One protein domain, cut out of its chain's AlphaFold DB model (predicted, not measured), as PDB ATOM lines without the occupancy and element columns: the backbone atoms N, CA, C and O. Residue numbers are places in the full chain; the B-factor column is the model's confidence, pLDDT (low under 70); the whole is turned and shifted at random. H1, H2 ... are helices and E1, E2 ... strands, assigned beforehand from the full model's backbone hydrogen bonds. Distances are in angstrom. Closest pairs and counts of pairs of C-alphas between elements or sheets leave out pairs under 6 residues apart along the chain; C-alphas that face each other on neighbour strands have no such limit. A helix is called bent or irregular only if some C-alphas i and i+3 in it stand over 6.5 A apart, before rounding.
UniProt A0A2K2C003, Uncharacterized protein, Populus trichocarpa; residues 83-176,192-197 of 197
ATOM      1  N   LEU A  83     -34.393 -39.028  42.925       93.88
ATOM      2  CA  LEU A  83     -34.159 -37.611  43.213       93.88
ATOM      3  C   LEU A  83     -32.746 -37.206  42.786       93.88
ATOM      4  O   LEU A  83     -32.572 -36.173  42.144       93.88
ATOM      5  N   TRP A  84     -31.750 -38.032  43.109       94.94
ATOM      6  CA  TRP A  84     -30.370 -37.817  42.683       94.94
ATOM      7  C   TRP A  84     -30.232 -37.876  41.155       94.94
ATOM      8  O   TRP A  84     -29.598 -37.004  40.568       94.94
ATOM      9  N   GLU A  85     -30.902 -38.812  40.483       94.44
ATOM     10  CA  GLU A  85     -30.973 -38.856  39.015       94.44
ATOM     11  C   GLU A  85     -31.554 -37.577  38.411       94.44
ATOM     12  O   GLU A  85     -31.062 -37.085  37.393       94.44
ATOM     13  N   HIS A  86     -32.591 -37.010  39.032       94.50
ATOM     14  CA  HIS A  86     -33.137 -35.727  38.607       94.50
ATOM     15  C   HIS A  86     -32.156 -34.576  38.858       94.50
ATOM     16  O   HIS A  86     -31.971 -33.733  37.984       94.50
ATOM     17  N   PHE A  87     -31.507 -34.557  40.021       95.25
ATOM     18  CA  PHE A  87     -30.537 -33.536  40.405       95.25
ATOM     19  C   PHE A  87     -29.342 -33.466  39.445       95.25
ATOM     20  O   PHE A  87     -28.926 -32.377  39.055       95.25
ATOM     21  N   PHE A  88     -28.823 -34.618  39.022       95.62
ATOM     22  CA  PHE A  88     -27.676 -34.709  38.116       95.62
ATOM     23  C   PHE A  88     -28.029 -34.580  36.631       95.62
ATOM     24  O   PHE A  88     -27.140 -34.475  35.780       95.62
ATOM     25  N   ARG A  89     -29.323 -34.574  36.301       94.12
ATOM     26  CA  ARG A  89     -29.804 -34.548  34.923       94.12
ATOM     27  C   ARG A  89     -29.210 -33.362  34.162       94.12
ATOM     28  O   ARG A  89     -29.305 -32.225  34.603       94.12
ATOM     29  N   SER A  90     -28.655 -33.645  32.984       92.19
ATOM     30  CA  SER A  90     -28.044 -32.659  32.079       92.19
ATOM     31  C   SER A  90     -26.689 -32.088  32.527       92.19
ATOM     32  O   SER A  90     -26.173 -31.198  31.853       92.19
ATOM     33  N   TYR A  91     -26.064 -32.618  33.589       93.69
ATOM     34  CA  TYR A  91     -24.783 -32.117  34.119       93.69
ATOM     35  C   TYR A  91     -23.623 -33.128  34.057       93.69
ATOM     36  O   TYR A  91     -22.624 -32.948  34.747       93.69
ATOM     37  N   ASN A  92     -23.708 -34.159  33.208       88.06
ATOM     38  CA  ASN A  92     -22.802 -35.327  33.153       88.06
ATOM     39  C   ASN A  92     -21.285 -35.025  33.076       88.06
ATOM     40  O   ASN A  92     -20.477 -35.912  33.317       88.06
ATOM     41  N   ASN A  93     -20.881 -33.801  32.718       91.19
ATOM     42  CA  ASN A  93     -19.473 -33.397  32.609       91.19
ATOM     43  C   ASN A  93     -18.961 -32.572  33.803       91.19
ATOM     44  O   ASN A  93     -17.784 -32.223  33.826       91.19
ATOM     45  N   LEU A  94     -19.826 -32.240  34.765       94.06
ATOM     46  CA  LEU A  94     -19.526 -31.354  35.897       94.06
ATOM     47  C   LEU A  94     -19.452 -32.096  37.235       94.06
ATOM     48  O   LEU A  94     -19.189 -31.484  38.272       94.06
ATOM     49  N   TYR A  95     -19.691 -33.406  37.228       94.81
ATOM     50  CA  TYR A  95     -19.626 -34.226  38.424       94.81
ATOM     51  C   TYR A  95     -19.073 -35.619  38.138       94.81
ATOM     52  O   TYR A  95     -19.069 -36.071  36.997       94.81
ATOM     53  N   ASN A  96     -18.632 -36.289  39.199       95.62
ATOM     54  CA  ASN A  96     -18.331 -37.717  39.220       95.62
ATOM     55  C   ASN A  96     -19.001 -38.340  40.459       95.62
ATOM     56  O   ASN A  96     -19.197 -37.653  41.464       95.62
ATOM     57  N   ILE A  97     -19.355 -39.624  40.398       96.06
ATOM     58  CA  ILE A  97     -20.009 -40.355  41.493       96.06
ATOM     59  C   ILE A  97     -19.131 -41.545  41.860       96.06
ATOM     60  O   ILE A  97     -18.647 -42.242  40.981       96.06
ATOM     61  N   TYR A  98     -18.946 -41.793  43.150       96.25
ATOM     62  CA  TYR A  98     -18.295 -43.000  43.649       96.25
ATOM     63  C   TYR A  98     -19.123 -43.547  44.795       96.25
ATOM     64  O   TYR A  98     -19.498 -42.797  45.694       96.25
ATOM     65  N   VAL A  99     -19.401 -44.845  44.778       95.75
ATOM     66  CA  VAL A  99     -20.255 -45.500  45.769       95.75
ATOM     67  C   VAL A  99     -19.458 -46.564  46.502       95.75
ATOM     68  O   VAL A  99     -18.830 -47.421  45.885       95.75
ATOM     69  N   HIS A 100     -19.491 -46.531  47.827       94.75
ATOM     70  CA  HIS A 100     -19.014 -47.611  48.673       94.75
ATOM     71  C   HIS A 100     -20.193 -48.171  49.458       94.75
ATOM     72  O   HIS A 100     -20.824 -47.455  50.239       94.75
ATOM     73  N   ALA A 101     -20.431 -49.467  49.289       93.69
ATOM     74  CA  ALA A 101     -21.375 -50.232  50.085       93.69
ATOM     75  C   ALA A 101     -20.645 -51.295  50.904       93.69
ATOM     76  O   ALA A 101     -19.638 -51.852  50.456       93.69
ATOM     77  N   ASP A 102     -21.161 -51.590  52.096       90.31
ATOM     78  CA  ASP A 102     -20.714 -52.763  52.844       90.31
ATOM     79  C   ASP A 102     -21.076 -54.032  52.044       90.31
ATOM     80  O   ASP A 102     -22.253 -54.208  51.715       90.31
ATOM     81  N   PRO A 103     -20.130 -54.941  51.743       89.06
ATOM     82  CA  PRO A 103     -20.424 -56.182  51.023       89.06
ATOM     83  C   PRO A 103     -21.429 -57.097  51.745       89.06
ATOM     84  O   PRO A 103     -22.025 -57.963  51.113       89.06
ATOM     85  N   PHE A 104     -21.629 -56.920  53.054       87.69
ATOM     86  CA  PHE A 104     -22.612 -57.655  53.852       87.69
ATOM     87  C   PHE A 104     -23.962 -56.936  53.970       87.69
ATOM     88  O   PHE A 104     -24.905 -57.486  54.546       87.69
ATOM     89  N   SER A 105     -24.073 -55.711  53.457       86.00
ATOM     90  CA  SER A 105     -25.335 -54.976  53.462       86.00
ATOM     91  C   SER A 105     -26.282 -55.449  52.362       86.00
ATOM     92  O   SER A 105     -25.872 -55.931  51.307       86.00
ATOM     93  N   LYS A 106     -27.587 -55.304  52.609       85.50
ATOM     94  CA  LYS A 106     -28.634 -55.582  51.619       85.50
ATOM     95  C   LYS A 106     -28.747 -54.392  50.670       85.50
ATOM     96  O   LYS A 106     -29.648 -53.573  50.827       85.50
ATOM     97  N   VAL A 107     -27.792 -54.282  49.752       85.88
ATOM     98  CA  VAL A 107     -27.826 -53.305  48.664       85.88
ATOM     99  C   VAL A 107     -28.122 -54.048  47.368       85.88
ATOM    100  O   VAL A 107     -27.352 -54.897  46.920       85.88
ATOM    101  N   SER A 108     -29.278 -53.753  46.799       83.56
ATOM    102  CA  SER A 108     -29.705 -54.179  45.477       83.56
ATOM    103  C   SER A 108     -28.796 -53.542  44.431       83.56
ATOM    104  O   SER A 108     -28.350 -52.408  44.594       83.56
ATOM    105  N   ASN A 109     -28.523 -54.257  43.339       77.50
ATOM    106  CA  ASN A 109     -27.697 -53.724  42.261       77.50
ATOM    107  C   ASN A 109     -28.431 -52.530  41.619       77.50
ATOM    108  O   ASN A 109     -29.499 -52.747  41.039       77.50
ATOM    109  N   PRO A 110     -27.941 -51.285  41.753       78.75
ATOM    110  CA  PRO A 110     -28.709 -50.131  41.322       78.75
ATOM    111  C   PRO A 110     -28.590 -49.928  39.813       78.75
ATOM    112  O   PRO A 110     -27.554 -50.193  39.200       78.75
ATOM    113  N   ASP A 111     -29.665 -49.422  39.222       80.44
ATOM    114  CA  ASP A 111     -29.702 -49.003  37.826       80.44
ATOM    115  C   ASP A 111     -29.387 -47.500  37.686       80.44
ATOM    116  O   ASP A 111     -29.071 -46.802  38.653       80.44
ATOM    117  N   GLY A 112     -29.421 -47.000  36.449       86.94
ATOM    118  CA  GLY A 112     -29.260 -45.577  36.163       86.94
ATOM    119  C   GLY A 112     -27.832 -45.082  36.383       86.94
ATOM    120  O   GLY A 112     -26.870 -45.706  35.941       86.94
ATOM    121  N   ILE A 113     -27.697 -43.932  37.043       90.44
ATOM    122  CA  ILE A 113     -26.410 -43.230  37.207       90.44
ATOM    123  C   ILE A 113     -25.440 -43.919  38.179       90.44
ATOM    124  O   ILE A 113     -24.267 -43.561  38.209       90.44
ATOM    125  N   PHE A 114     -25.927 -44.865  38.988       90.69
ATOM    126  CA  PHE A 114     -25.137 -45.573  40.004       90.69
ATOM    127  C   PHE A 114     -24.604 -46.922  39.519       90.69
ATOM    128  O   PHE A 114     -23.695 -47.483  40.138       90.69
ATOM    129  N   LYS A 115     -25.147 -47.429  38.409       84.25
ATOM    130  CA  LYS A 115     -24.656 -48.612  37.711       84.25
ATOM    131  C   LYS A 115     -23.205 -48.330  37.321       84.25
ATOM    132  O   LYS A 115     -22.934 -47.340  36.654       84.25
ATOM    133  N   ASP A 116     -22.273 -49.126  37.829       87.00
ATOM    134  CA  ASP A 116     -20.819 -49.003  37.604       87.00
ATOM    135  C   ASP A 116     -20.064 -47.943  38.426       87.00
ATOM    136  O   ASP A 116     -18.859 -47.780  38.249       87.00
ATOM    137  N   GLN A 117     -20.709 -47.280  39.391       92.06
ATOM    138  CA  GLN A 117     -20.015 -46.328  40.280       92.06
ATOM    139  C   GLN A 117     -19.477 -46.972  41.569       92.06
ATOM    140  O   GLN A 117     -18.881 -46.296  42.411       92.06
ATOM    141  N   PHE A 118     -19.692 -48.277  41.750       92.81
ATOM    142  CA  PHE A 118     -19.307 -48.993  42.961       92.81
ATOM    143  C   PHE A 118     -17.813 -49.278  42.983       92.81
ATOM    144  O   PHE A 118     -17.265 -49.953  42.111       92.81
ATOM    145  N   ILE A 119     -17.156 -48.806  44.035       92.50
ATOM    146  CA  ILE A 119     -15.794 -49.213  44.356       92.50
ATOM    147  C   ILE A 119     -15.824 -50.538  45.135       92.50
ATOM    148  O   ILE A 119     -16.834 -50.846  45.772       92.50
ATOM    149  N   PRO A 120     -14.724 -51.316  45.146       88.94
ATOM    150  CA  PRO A 120     -14.641 -52.526  45.956       88.94
ATOM    151  C   PRO A 120     -14.986 -52.247  47.428       88.94
ATOM    152  O   PRO A 120     -14.281 -51.502  48.121       88.94
ATOM    153  N   GLY A 121     -16.099 -52.829  47.878       84.25
ATOM    154  CA  GLY A 121     -16.624 -52.662  49.227       84.25
ATOM    155  C   GLY A 121     -15.810 -53.438  50.258       84.25
ATOM    156  O   GLY A 121     -15.350 -54.550  49.998       84.25
ATOM    157  N   LYS A 122     -15.654 -52.865  51.453       89.75
ATOM    158  CA  LYS A 122     -15.171 -53.578  52.647       89.75
ATOM    159  C   LYS A 122     -16.167 -53.413  53.784       89.75
ATOM    160  O   LYS A 122     -16.976 -52.490  53.759       89.75
ATOM    161  N   LYS A 123     -16.090 -54.304  54.773       89.19
ATOM    162  CA  LYS A 123     -16.950 -54.253  55.958       89.19
ATOM    163  C   LYS A 123     -16.862 -52.874  56.614       89.19
ATOM    164  O   LYS A 123     -15.760 -52.380  56.862       89.19
ATOM    165  N   THR A 124     -18.011 -52.288  56.913       88.50
ATOM    166  CA  THR A 124     -18.123 -50.989  57.574       88.50
ATOM    167  C   THR A 124     -19.142 -51.066  58.689       88.50
ATOM    168  O   THR A 124     -20.289 -51.443  58.479       88.50
ATOM    169  N   GLU A 125     -18.735 -50.656  59.882       87.31
ATOM    170  CA  GLU A 125     -19.603 -50.628  61.053       87.31
ATOM    171  C   GLU A 125     -19.826 -49.184  61.508       87.31
ATOM    172  O   GLU A 125     -18.925 -48.341  61.471       87.31
ATOM    173  N   MET A 126     -21.046 -48.880  61.949       83.25
ATOM    174  CA  MET A 126     -21.371 -47.557  62.478       83.25
ATOM    175  C   MET A 126     -20.590 -47.303  63.775       83.25
ATOM    176  O   MET A 126     -20.516 -48.170  64.640       83.25
ATOM    177  N   GLY A 127     -19.995 -46.113  63.904       82.81
ATOM    178  CA  GLY A 127     -19.173 -45.752  65.068       82.81
ATOM    179  C   GLY A 127     -17.803 -46.441  65.122       82.81
ATOM    180  O   GLY A 127     -17.084 -46.287  66.107       82.81
ATOM    181  N   SER A 128     -17.424 -47.181  64.077       86.75
ATOM    182  CA  SER A 128     -16.136 -47.868  63.968       86.75
ATOM    183  C   SER A 128     -15.157 -47.089  63.077       86.75
ATOM    184  O   SER A 128     -15.580 -46.464  62.098       86.75
ATOM    185  N   PRO A 129     -13.834 -47.188  63.322       86.75
ATOM    186  CA  PRO A 129     -12.805 -46.666  62.416       86.75
ATOM    187  C   PRO A 129     -12.921 -47.182  60.972       86.75
ATOM    188  O   PRO A 129     -12.451 -46.528  60.043       86.75
ATOM    189  N   SER A 130     -13.582 -48.325  60.765       88.94
ATOM    190  CA  SER A 130     -13.854 -48.879  59.431       88.94
ATOM    191  C   SER A 130     -14.624 -47.917  58.517       88.94
ATOM    192  O   SER A 130     -14.366 -47.895  57.313       88.94
ATOM    193  N   LEU A 131     -15.505 -47.074  59.072       89.88
ATOM    194  CA  LEU A 131     -16.257 -46.078  58.307       89.88
ATOM    195  C   LEU A 131     -15.329 -45.001  57.726       89.88
ATOM    196  O   LEU A 131     -15.409 -44.676  56.543       89.88
ATOM    197  N   ILE A 132     -14.374 -44.534  58.535       89.75
ATOM    198  CA  ILE A 132     -13.338 -43.582  58.114       89.75
ATOM    199  C   ILE A 132     -12.442 -44.226  57.048       89.75
ATOM    200  O   ILE A 132     -12.087 -43.592  56.056       89.75
ATOM    201  N   SER A 133     -12.086 -45.503  57.209       91.25
ATOM    202  CA  SER A 133     -11.309 -46.236  56.201       91.25
ATOM    203  C   SER A 133     -12.046 -46.348  54.860       91.25
ATOM    204  O   SER A 133     -11.415 -46.227  53.808       91.25
ATOM    205  N   ALA A 134     -13.369 -46.534  54.867       92.69
ATOM    206  CA  ALA A 134     -14.182 -46.550  53.651       92.69
ATOM    207  C   ALA A 134     -14.264 -45.173  52.975       92.69
ATOM    208  O   ALA A 134     -14.056 -45.079  51.764       92.69
ATOM    209  N   GLU A 135     -14.472 -44.106  53.746       92.81
ATOM    210  CA  GLU A 135     -14.443 -42.727  53.242       92.81
ATOM    211  C   GLU A 135     -13.090 -42.394  52.598       92.81
ATOM    212  O   GLU A 135     -13.026 -41.910  51.466       92.81
ATOM    213  N   LYS A 136     -11.982 -42.733  53.271       92.44
ATOM    214  CA  LYS A 136     -10.630 -42.533  52.728       92.44
ATOM    215  C   LYS A 136     -10.422 -43.291  51.421       92.44
ATOM    216  O   LYS A 136      -9.740 -42.779  50.534       92.44
ATOM    217  N   ARG A 137     -10.999 -44.488  51.282       93.50
ATOM    218  CA  ARG A 137     -10.931 -45.277  50.044       93.50
ATOM    219  C   ARG A 137     -11.704 -44.612  48.909       93.50
ATOM    220  O   ARG A 137     -11.164 -44.508  47.809       93.50
ATOM    221  N   LEU A 138     -12.918 -44.130  49.184       94.88
ATOM    222  CA  LEU A 138     -13.731 -43.348  48.246       94.88
ATOM    223  C   LEU A 138     -12.975 -42.115  47.752       94.88
ATOM    224  O   LEU A 138     -12.781 -41.942  46.548       94.88
ATOM    225  N   LEU A 139     -12.477 -41.308  48.686       94.19
ATOM    226  CA  LEU A 139     -11.738 -40.088  48.384       94.19
ATOM    227  C   LEU A 139     -10.484 -40.381  47.554       94.19
ATOM    228  O   LEU A 139     -10.229 -39.741  46.537       94.19
ATOM    229  N   ALA A 140      -9.702 -41.373  47.965       93.00
ATOM    230  CA  ALA A 140      -8.461 -41.698  47.287       93.00
ATOM    231  C   ALA A 140      -8.695 -42.282  45.888       93.00
ATOM    232  O   ALA A 140      -7.930 -41.984  44.971       93.00
ATOM    233  N   ARG A 141      -9.768 -43.060  45.690       94.62
ATOM    234  CA  ARG A 141     -10.173 -43.504  44.355       94.62
ATOM    235  C   ARG A 141     -10.544 -42.309  43.481       94.62
ATOM    236  O   ARG A 141     -10.016 -42.212  42.381       94.62
ATOM    237  N   ALA A 142     -11.364 -41.393  43.988       93.81
ATOM    238  CA  ALA A 142     -11.794 -40.218  43.242       93.81
ATOM    239  C   ALA A 142     -10.638 -39.295  42.827       93.81
ATOM    240  O   ALA A 142     -10.626 -38.790  41.707       93.81
ATOM    241  N   ILE A 143      -9.649 -39.099  43.703       91.56
ATOM    242  CA  ILE A 143      -8.448 -38.302  43.399       91.56
ATOM    243  C   ILE A 143      -7.601 -38.963  42.302       91.56
ATOM    244  O   ILE A 143      -7.014 -38.277  41.469       91.56
ATOM    245  N   LEU A 144      -7.501 -40.294  42.318       90.69
ATOM    246  CA  LEU A 144      -6.681 -41.040  41.361       90.69
ATOM    247  C   LEU A 144      -7.323 -41.181  39.982       90.69
ATOM    248  O   LEU A 144      -6.597 -41.391  39.013       90.69
ATOM    249  N   ASP A 145      -8.650 -41.150  39.912       91.25
ATOM    250  CA  ASP A 145      -9.398 -41.431  38.690       91.25
ATOM    251  C   ASP A 145      -9.540 -40.193  37.790       91.25
ATOM    252  O   ASP A 145      -9.339 -40.292  36.581       91.25
ATOM    253  N   ASP A 146      -9.805 -39.015  38.369       88.19
ATOM    254  CA  ASP A 146      -9.967 -37.769  37.612       88.19
ATOM    255  C   ASP A 146      -9.273 -36.578  38.317       88.19
ATOM    256  O   ASP A 146      -9.695 -36.173  39.406       88.19
ATOM    257  N   PRO A 147      -8.231 -35.973  37.706       85.44
ATOM    258  CA  PRO A 147      -7.503 -34.845  38.288       85.44
ATOM    259  C   PRO A 147      -8.308 -33.534  38.324       85.44
ATOM    260  O   PRO A 147      -7.839 -32.562  38.917       85.44
ATOM    261  N   PHE A 148      -9.484 -33.480  37.688       88.12
ATOM    262  CA  PHE A 148     -10.366 -32.308  37.670       88.12
ATOM    263  C   PHE A 148     -11.421 -32.324  38.781       88.12
ATOM    264  O   PHE A 148     -12.208 -31.383  38.899       88.12
ATOM    265  N   ASN A 149     -11.416 -33.354  39.628       90.81
ATOM    266  CA  ASN A 149     -12.187 -33.387  40.866       90.81
ATOM    267  C   ASN A 149     -11.625 -32.374  41.870       90.81
ATOM    268  O   ASN A 149     -10.522 -32.559  42.387       90.81
ATOM    269  N   LEU A 150     -12.379 -31.306  42.152       88.31
ATOM    270  CA  LEU A 150     -11.937 -30.232  43.054       88.31
ATOM    271  C   LEU A 150     -12.696 -30.209  44.384       88.31
ATOM    272  O   LEU A 150     -12.089 -30.018  45.437       88.31
ATOM    273  N   HIS A 151     -14.009 -30.428  44.344       90.69
ATOM    274  CA  HIS A 151     -14.854 -30.487  45.537       90.69
ATOM    275  C   HIS A 151     -15.347 -31.909  45.758       90.69
ATOM    276  O   HIS A 151     -15.648 -32.607  44.792       90.69
ATOM    277  N   PHE A 152     -15.458 -32.325  47.018       94.25
ATOM    278  CA  PHE A 152     -15.880 -33.673  47.387       94.25
ATOM    279  C   PHE A 152     -17.049 -33.568  48.365       94.25
ATOM    280  O   PHE A 152     -16.912 -32.978  49.428       94.25
ATOM    281  N   ALA A 153     -18.204 -34.110  48.009       95.19
ATOM    282  CA  ALA A 153     -19.379 -34.173  48.864       95.19
ATOM    283  C   ALA A 153     -19.531 -35.597  49.387       95.19
ATOM    284  O   ALA A 153     -19.683 -36.523  48.591       95.19
ATOM    285  N   LEU A 154     -19.476 -35.775  50.704       95.00
ATOM    286  CA  LEU A 154     -19.742 -37.063  51.331       95.00
ATOM    287  C   LEU A 154     -21.242 -37.176  51.601       95.00
ATOM    288  O   LEU A 154     -21.838 -36.304  52.220       95.00
ATOM    289  N   VAL A 155     -21.861 -38.245  51.111       93.81
ATOM    290  CA  VAL A 155     -23.316 -38.397  51.094       93.81
ATOM    291  C   VAL A 155     -23.686 -39.770  51.642       93.81
ATOM    292  O   VAL A 155     -23.163 -40.789  51.194       93.81
ATOM    293  N   SER A 156     -24.605 -39.810  52.607       91.81
ATOM    294  CA  SER A 156     -25.188 -41.066  53.099       91.81
ATOM    295  C   SER A 156     -26.447 -41.443  52.316       91.81
ATOM    296  O   SER A 156     -27.023 -40.607  51.617       91.81
ATOM    297  N   GLN A 157     -26.953 -42.668  52.488       89.88
ATOM    298  CA  GLN A 157     -28.178 -43.100  51.803       89.88
ATOM    299  C   GLN A 157     -29.436 -42.267  52.134       89.88
ATOM    300  O   GLN A 157     -30.426 -42.330  51.404       89.88
ATOM    301  N   HIS A 158     -29.418 -41.503  53.232       90.56
ATOM    302  CA  HIS A 158     -30.549 -40.687  53.688       90.56
ATOM    303  C   HIS A 158     -30.423 -39.207  53.308       90.56
ATOM    304  O   HIS A 158     -31.350 -38.432  53.539       90.56
ATOM    305  N   CYS A 159     -29.289 -38.799  52.742       92.19
ATOM    306  CA  CYS A 159     -29.044 -37.417  52.358       92.19
ATOM    307  C   CYS A 159     -29.772 -37.065  51.051       92.19
ATOM    308  O   CYS A 159     -29.857 -37.873  50.120       92.19
ATOM    309  N   VAL A 160     -30.245 -35.821  50.974       94.25
ATOM    310  CA  VAL A 160     -30.926 -35.257  49.802       94.25
ATOM    311  C   VAL A 160     -30.386 -33.859  49.490       94.25
ATOM    312  O   VAL A 160     -30.041 -33.120  50.415       94.25
ATOM    313  N   PRO A 161     -30.305 -33.466  48.208       93.50
ATOM    314  CA  PRO A 161     -29.901 -32.117  47.836       93.50
ATOM    315  C   PRO A 161     -30.997 -31.102  48.200       93.50
ATOM    316  O   PRO A 161     -32.175 -31.323  47.927       93.50
ATOM    317  N   LEU A 162     -30.604 -29.968  48.793       93.12
ATOM    318  CA  LEU A 162     -31.529 -28.891  49.191       93.12
ATOM    319  C   LEU A 162     -31.685 -27.788  48.131       93.12
ATOM    320  O   LEU A 162     -32.662 -27.041  48.141       93.12
ATOM    321  N   HIS A 163     -30.728 -27.686  47.211       94.25
ATOM    322  CA  HIS A 163     -30.720 -26.717  46.116       94.25
ATOM    323  C   HIS A 163     -30.501 -27.427  44.780       94.25
ATOM    324  O   HIS A 163     -30.192 -28.615  44.755       94.25
ATOM    325  N   SER A 164     -30.661 -26.715  43.662       95.19
ATOM    326  CA  SER A 164     -30.367 -27.268  42.337       95.19
ATOM    327  C   SER A 164     -28.864 -27.474  42.135       95.19
ATOM    328  O   SER A 164     -28.040 -26.779  42.737       95.19
ATOM    329  N   PHE A 165     -28.501 -28.398  41.241       95.44
ATOM    330  CA  PHE A 165     -27.098 -28.656  40.919       95.44
ATOM    331  C   PHE A 165     -26.391 -27.387  40.436       95.44
ATOM    332  O   PHE A 165     -25.304 -27.071  40.906       95.44
ATOM    333  N   GLN A 166     -27.035 -26.621  39.551       94.81
ATOM    334  CA  GLN A 166     -26.488 -25.370  39.029       94.81
ATOM    335  C   GLN A 166     -26.215 -24.343  40.130       94.81
ATOM    336  O   GLN A 166     -25.173 -23.695  40.095       94.81
ATOM    337  N   TYR A 167     -27.124 -24.195  41.099       93.94
ATOM    338  CA  TYR A 167     -26.907 -23.288  42.224       93.94
ATOM    339  C   TYR A 167     -25.665 -23.705  43.012       93.94
ATOM    340  O   TYR A 167     -24.736 -22.920  43.150       93.94
ATOM    341  N   MET A 168     -25.609 -24.967  43.439       92.50
ATOM    342  CA  MET A 168     -24.485 -25.504  44.206       92.50
ATOM    343  C   MET A 168     -23.159 -25.406  43.435       92.50
ATOM    344  O   MET A 168     -22.156 -24.994  44.009       92.50
ATOM    345  N   TYR A 169     -23.150 -25.736  42.142       92.62
ATOM    346  CA  TYR A 169     -21.965 -25.622  41.295       92.62
ATOM    347  C   TYR A 169     -21.485 -24.174  41.208       92.62
ATOM    348  O   TYR A 169     -20.330 -23.886  41.510       92.62
ATOM    349  N   ASN A 170     -22.381 -23.242  40.884       92.06
ATOM    350  CA  ASN A 170     -22.032 -21.829  40.806       92.06
ATOM    351  C   ASN A 170     -21.541 -21.291  42.151       92.06
ATOM    352  O   ASN A 170     -20.584 -20.533  42.164       92.06
ATOM    353  N   THR A 171     -22.139 -21.698  43.274       90.06
ATOM    354  CA  THR A 171     -21.703 -21.286  44.614       90.06
ATOM    355  C   THR A 171     -20.311 -21.811  44.957       90.06
ATOM    356  O   THR A 171     -19.491 -21.055  45.467       90.06
ATOM    357  N   LEU A 172     -20.018 -23.085  44.675       88.62
ATOM    358  CA  LEU A 172     -18.716 -23.683  44.995       88.62
ATOM    359  C   LEU A 172     -17.584 -23.117  44.133       88.62
ATOM    360  O   LEU A 172     -16.468 -22.948  44.622       88.62
ATOM    361  N   PHE A 173     -17.881 -22.796  42.874       86.88
ATOM    362  CA  PHE A 173     -16.907 -22.270  41.919       86.88
ATOM    363  C   PHE A 173     -16.963 -20.747  41.744       86.88
ATOM    364  O   PHE A 173     -16.218 -20.220  40.919       86.88
ATOM    365  N   HIS A 174     -17.784 -20.027  42.521       80.75
ATOM    366  CA  HIS A 174     -17.978 -18.582  42.359       80.75
ATOM    367  C   HIS A 174     -16.659 -17.806  42.467       80.75
ATOM    368  O   HIS A 174     -16.375 -16.956  41.623       80.75
ATOM    369  N   ASP A 175     -15.850 -18.140  43.475       63.66
ATOM    370  CA  ASP A 175     -14.577 -17.472  43.771       63.66
ATOM    371  C   ASP A 175     -13.431 -17.956  42.870       63.66
ATOM    372  O   ASP A 175     -12.374 -17.338  42.803       63.66
ATOM    373  N   GLN A 176     -13.614 -19.086  42.179       60.25
ATOM    374  CA  GLN A 176     -12.569 -19.695  41.353       60.25
ATOM    375  C   GLN A 176     -12.494 -19.063  39.961       60.25
ATOM    376  O   GLN A 176     -11.457 -19.160  39.319       60.25
ATOM    377  N   GLY A 192      -7.041 -27.456  48.112       44.69
ATOM    378  CA  GLY A 192      -7.704 -27.764  49.358       44.69
ATOM    379  C   GLY A 192      -8.827 -28.720  49.013       44.69
ATOM    380  O   GLY A 192      -9.781 -28.322  48.352       44.69
ATOM    381  N   ILE A 193      -8.703 -29.977  49.430       52.72
ATOM    382  CA  ILE A 193      -9.822 -30.917  49.413       52.72
ATOM    383  C   ILE A 193     -10.887 -30.306  50.323       52.72
ATOM    384  O   ILE A 193     -10.741 -30.301  51.545       52.72
ATOM    385  N   ARG A 194     -11.927 -29.724  49.726       58.31
ATOM    386  CA  ARG A 194     -13.081 -29.220  50.468       58.31
ATOM    387  C   ARG A 194     -14.108 -30.334  50.523       58.31
ATOM    388  O   ARG A 194     -14.732 -30.647  49.508       58.31
ATOM    389  N   LEU A 195     -14.208 -30.938  51.703       56.41
ATOM    390  CA  LEU A 195     -15.222 -31.930  52.009       56.41
ATOM    391  C   LEU A 195     -16.504 -31.200  52.421       56.41
ATOM    392  O   LEU A 195     -16.473 -30.355  53.315       56.41
ATOM    393  N   LEU A 196     -17.604 -31.495  51.741       64.69
ATOM    394  CA  LEU A 196     -18.942 -31.065  52.130       64.69
ATOM    395  C   LEU A 196     -19.549 -32.231  52.918       64.69
ATOM    396  O   LEU A 196     -19.712 -33.314  52.349       64.69
ATOM    397  N   ILE A 197     -19.778 -32.023  54.219       48.28
ATOM    398  CA  ILE A 197     -20.445 -32.962  55.139       48.28
ATOM    399  C   ILE A 197     -21.866 -32.464  55.373       48.28
ATOM    400  O   ILE A 197     -22.004 -31.239  55.606       48.28
TER     401      ILE A 197
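What this domain is: This is residues 83 to 176 and 192 to 197 of the 197 residues of an uncharacterized protein of Populus trichocarpa (UniProt A0A2K2C003). Two strands, E1 and E2, cross the middle of this domain without pairing with each other, the long helix H2 packs along one side of them, and the small strand E3 lies beside E2 to make a short parallel two-stranded sheet. H3 and H1 lie farther out, away from H2, and a long unnamed stretch, residues 102 to 128, folds back from the end of E1 to the start of H2. The printed part has 100 residues with three named helices and three named strands, in the order H1 E1 H2 E2 H3 E3, and its class is mixed, helices and strands. The sheet has the order E2, E3. The whole is compact, with a radius of gyration of the C-alphas of 14.2 A and spans of 39 by 30 by 24 A.

Where its parts are: Strand E2, residues 149 to 156, is 19.4 A long from C-alpha 149 at (-12.187, -33.387, 40.866) to C-alpha 156. E3 is residues 194 to 196, 6.4 A. E1, residues 95 to 101, is 19.9 A long. H2, residues 129 to 145, is 24.5 A long and ends with C-alpha 145 at (-9.398, -41.431, 38.690). H3 is residues 165 to 176, 17.1 A. H1, residues 83 to 88, is 8.7 A long and begins with C-alpha 83 at (-34.159, -37.611, 43.213).

How they stand to each other: E2 and E3 are parallel neighbours, with 26 degrees between their directions. N 196 and O 152 are 2.8 A apart and N 154 and O 196 are 3.0 A apart, both within hydrogen-bond range. C-alphas 153 and 196 face each other at 4.5 A. The closest C-alphas of H2 and E2 are those of Ile 143 and Asn 149, 6.7 A apart. Those of H2 and E1 are Tyr 98 and Leu 138, at 6.5 A. E1 pairs with no named strand; its closest approach to E2 is between the C-alphas of Asn 96 and Asn 149, 7.7 A apart. The closest C-alphas of E2 and H3 are those of His 151 and Leu 172, at 7.8 A. H1 and H3 are close but not clearly touching, with the C-alphas of Phe 87 and Phe 165 closest at 6.0 A; they run the same way at a steep tilt of 43 degrees. H2 and H3 are apart, and H1 and E1 are only just apart, their closest C-alphas 8.1 A from each other. In H1 and H2 every O i to N i+4 pair is within hydrogen-bond range, and in H3 6 of 8 are. H3 is irregular, with C-alphas 172 and 175 7.6 A apart.

The domain as a whole: The C-alphas farthest apart are those of Phe 104 and Asp 175, at 42.2 A. Residues 177 to 191 are not printed, and C-alphas 176 and 192 are 12.4 A apart across this cut. The link from E1 to H2, 27 residues, is long, and the link from H2 to E2, 3 residues, is tight. The mean pLDDT of the printed part is 87.9; residues 175 to 176 and 192 to 197 are under 70, and E3 has a mean of 60.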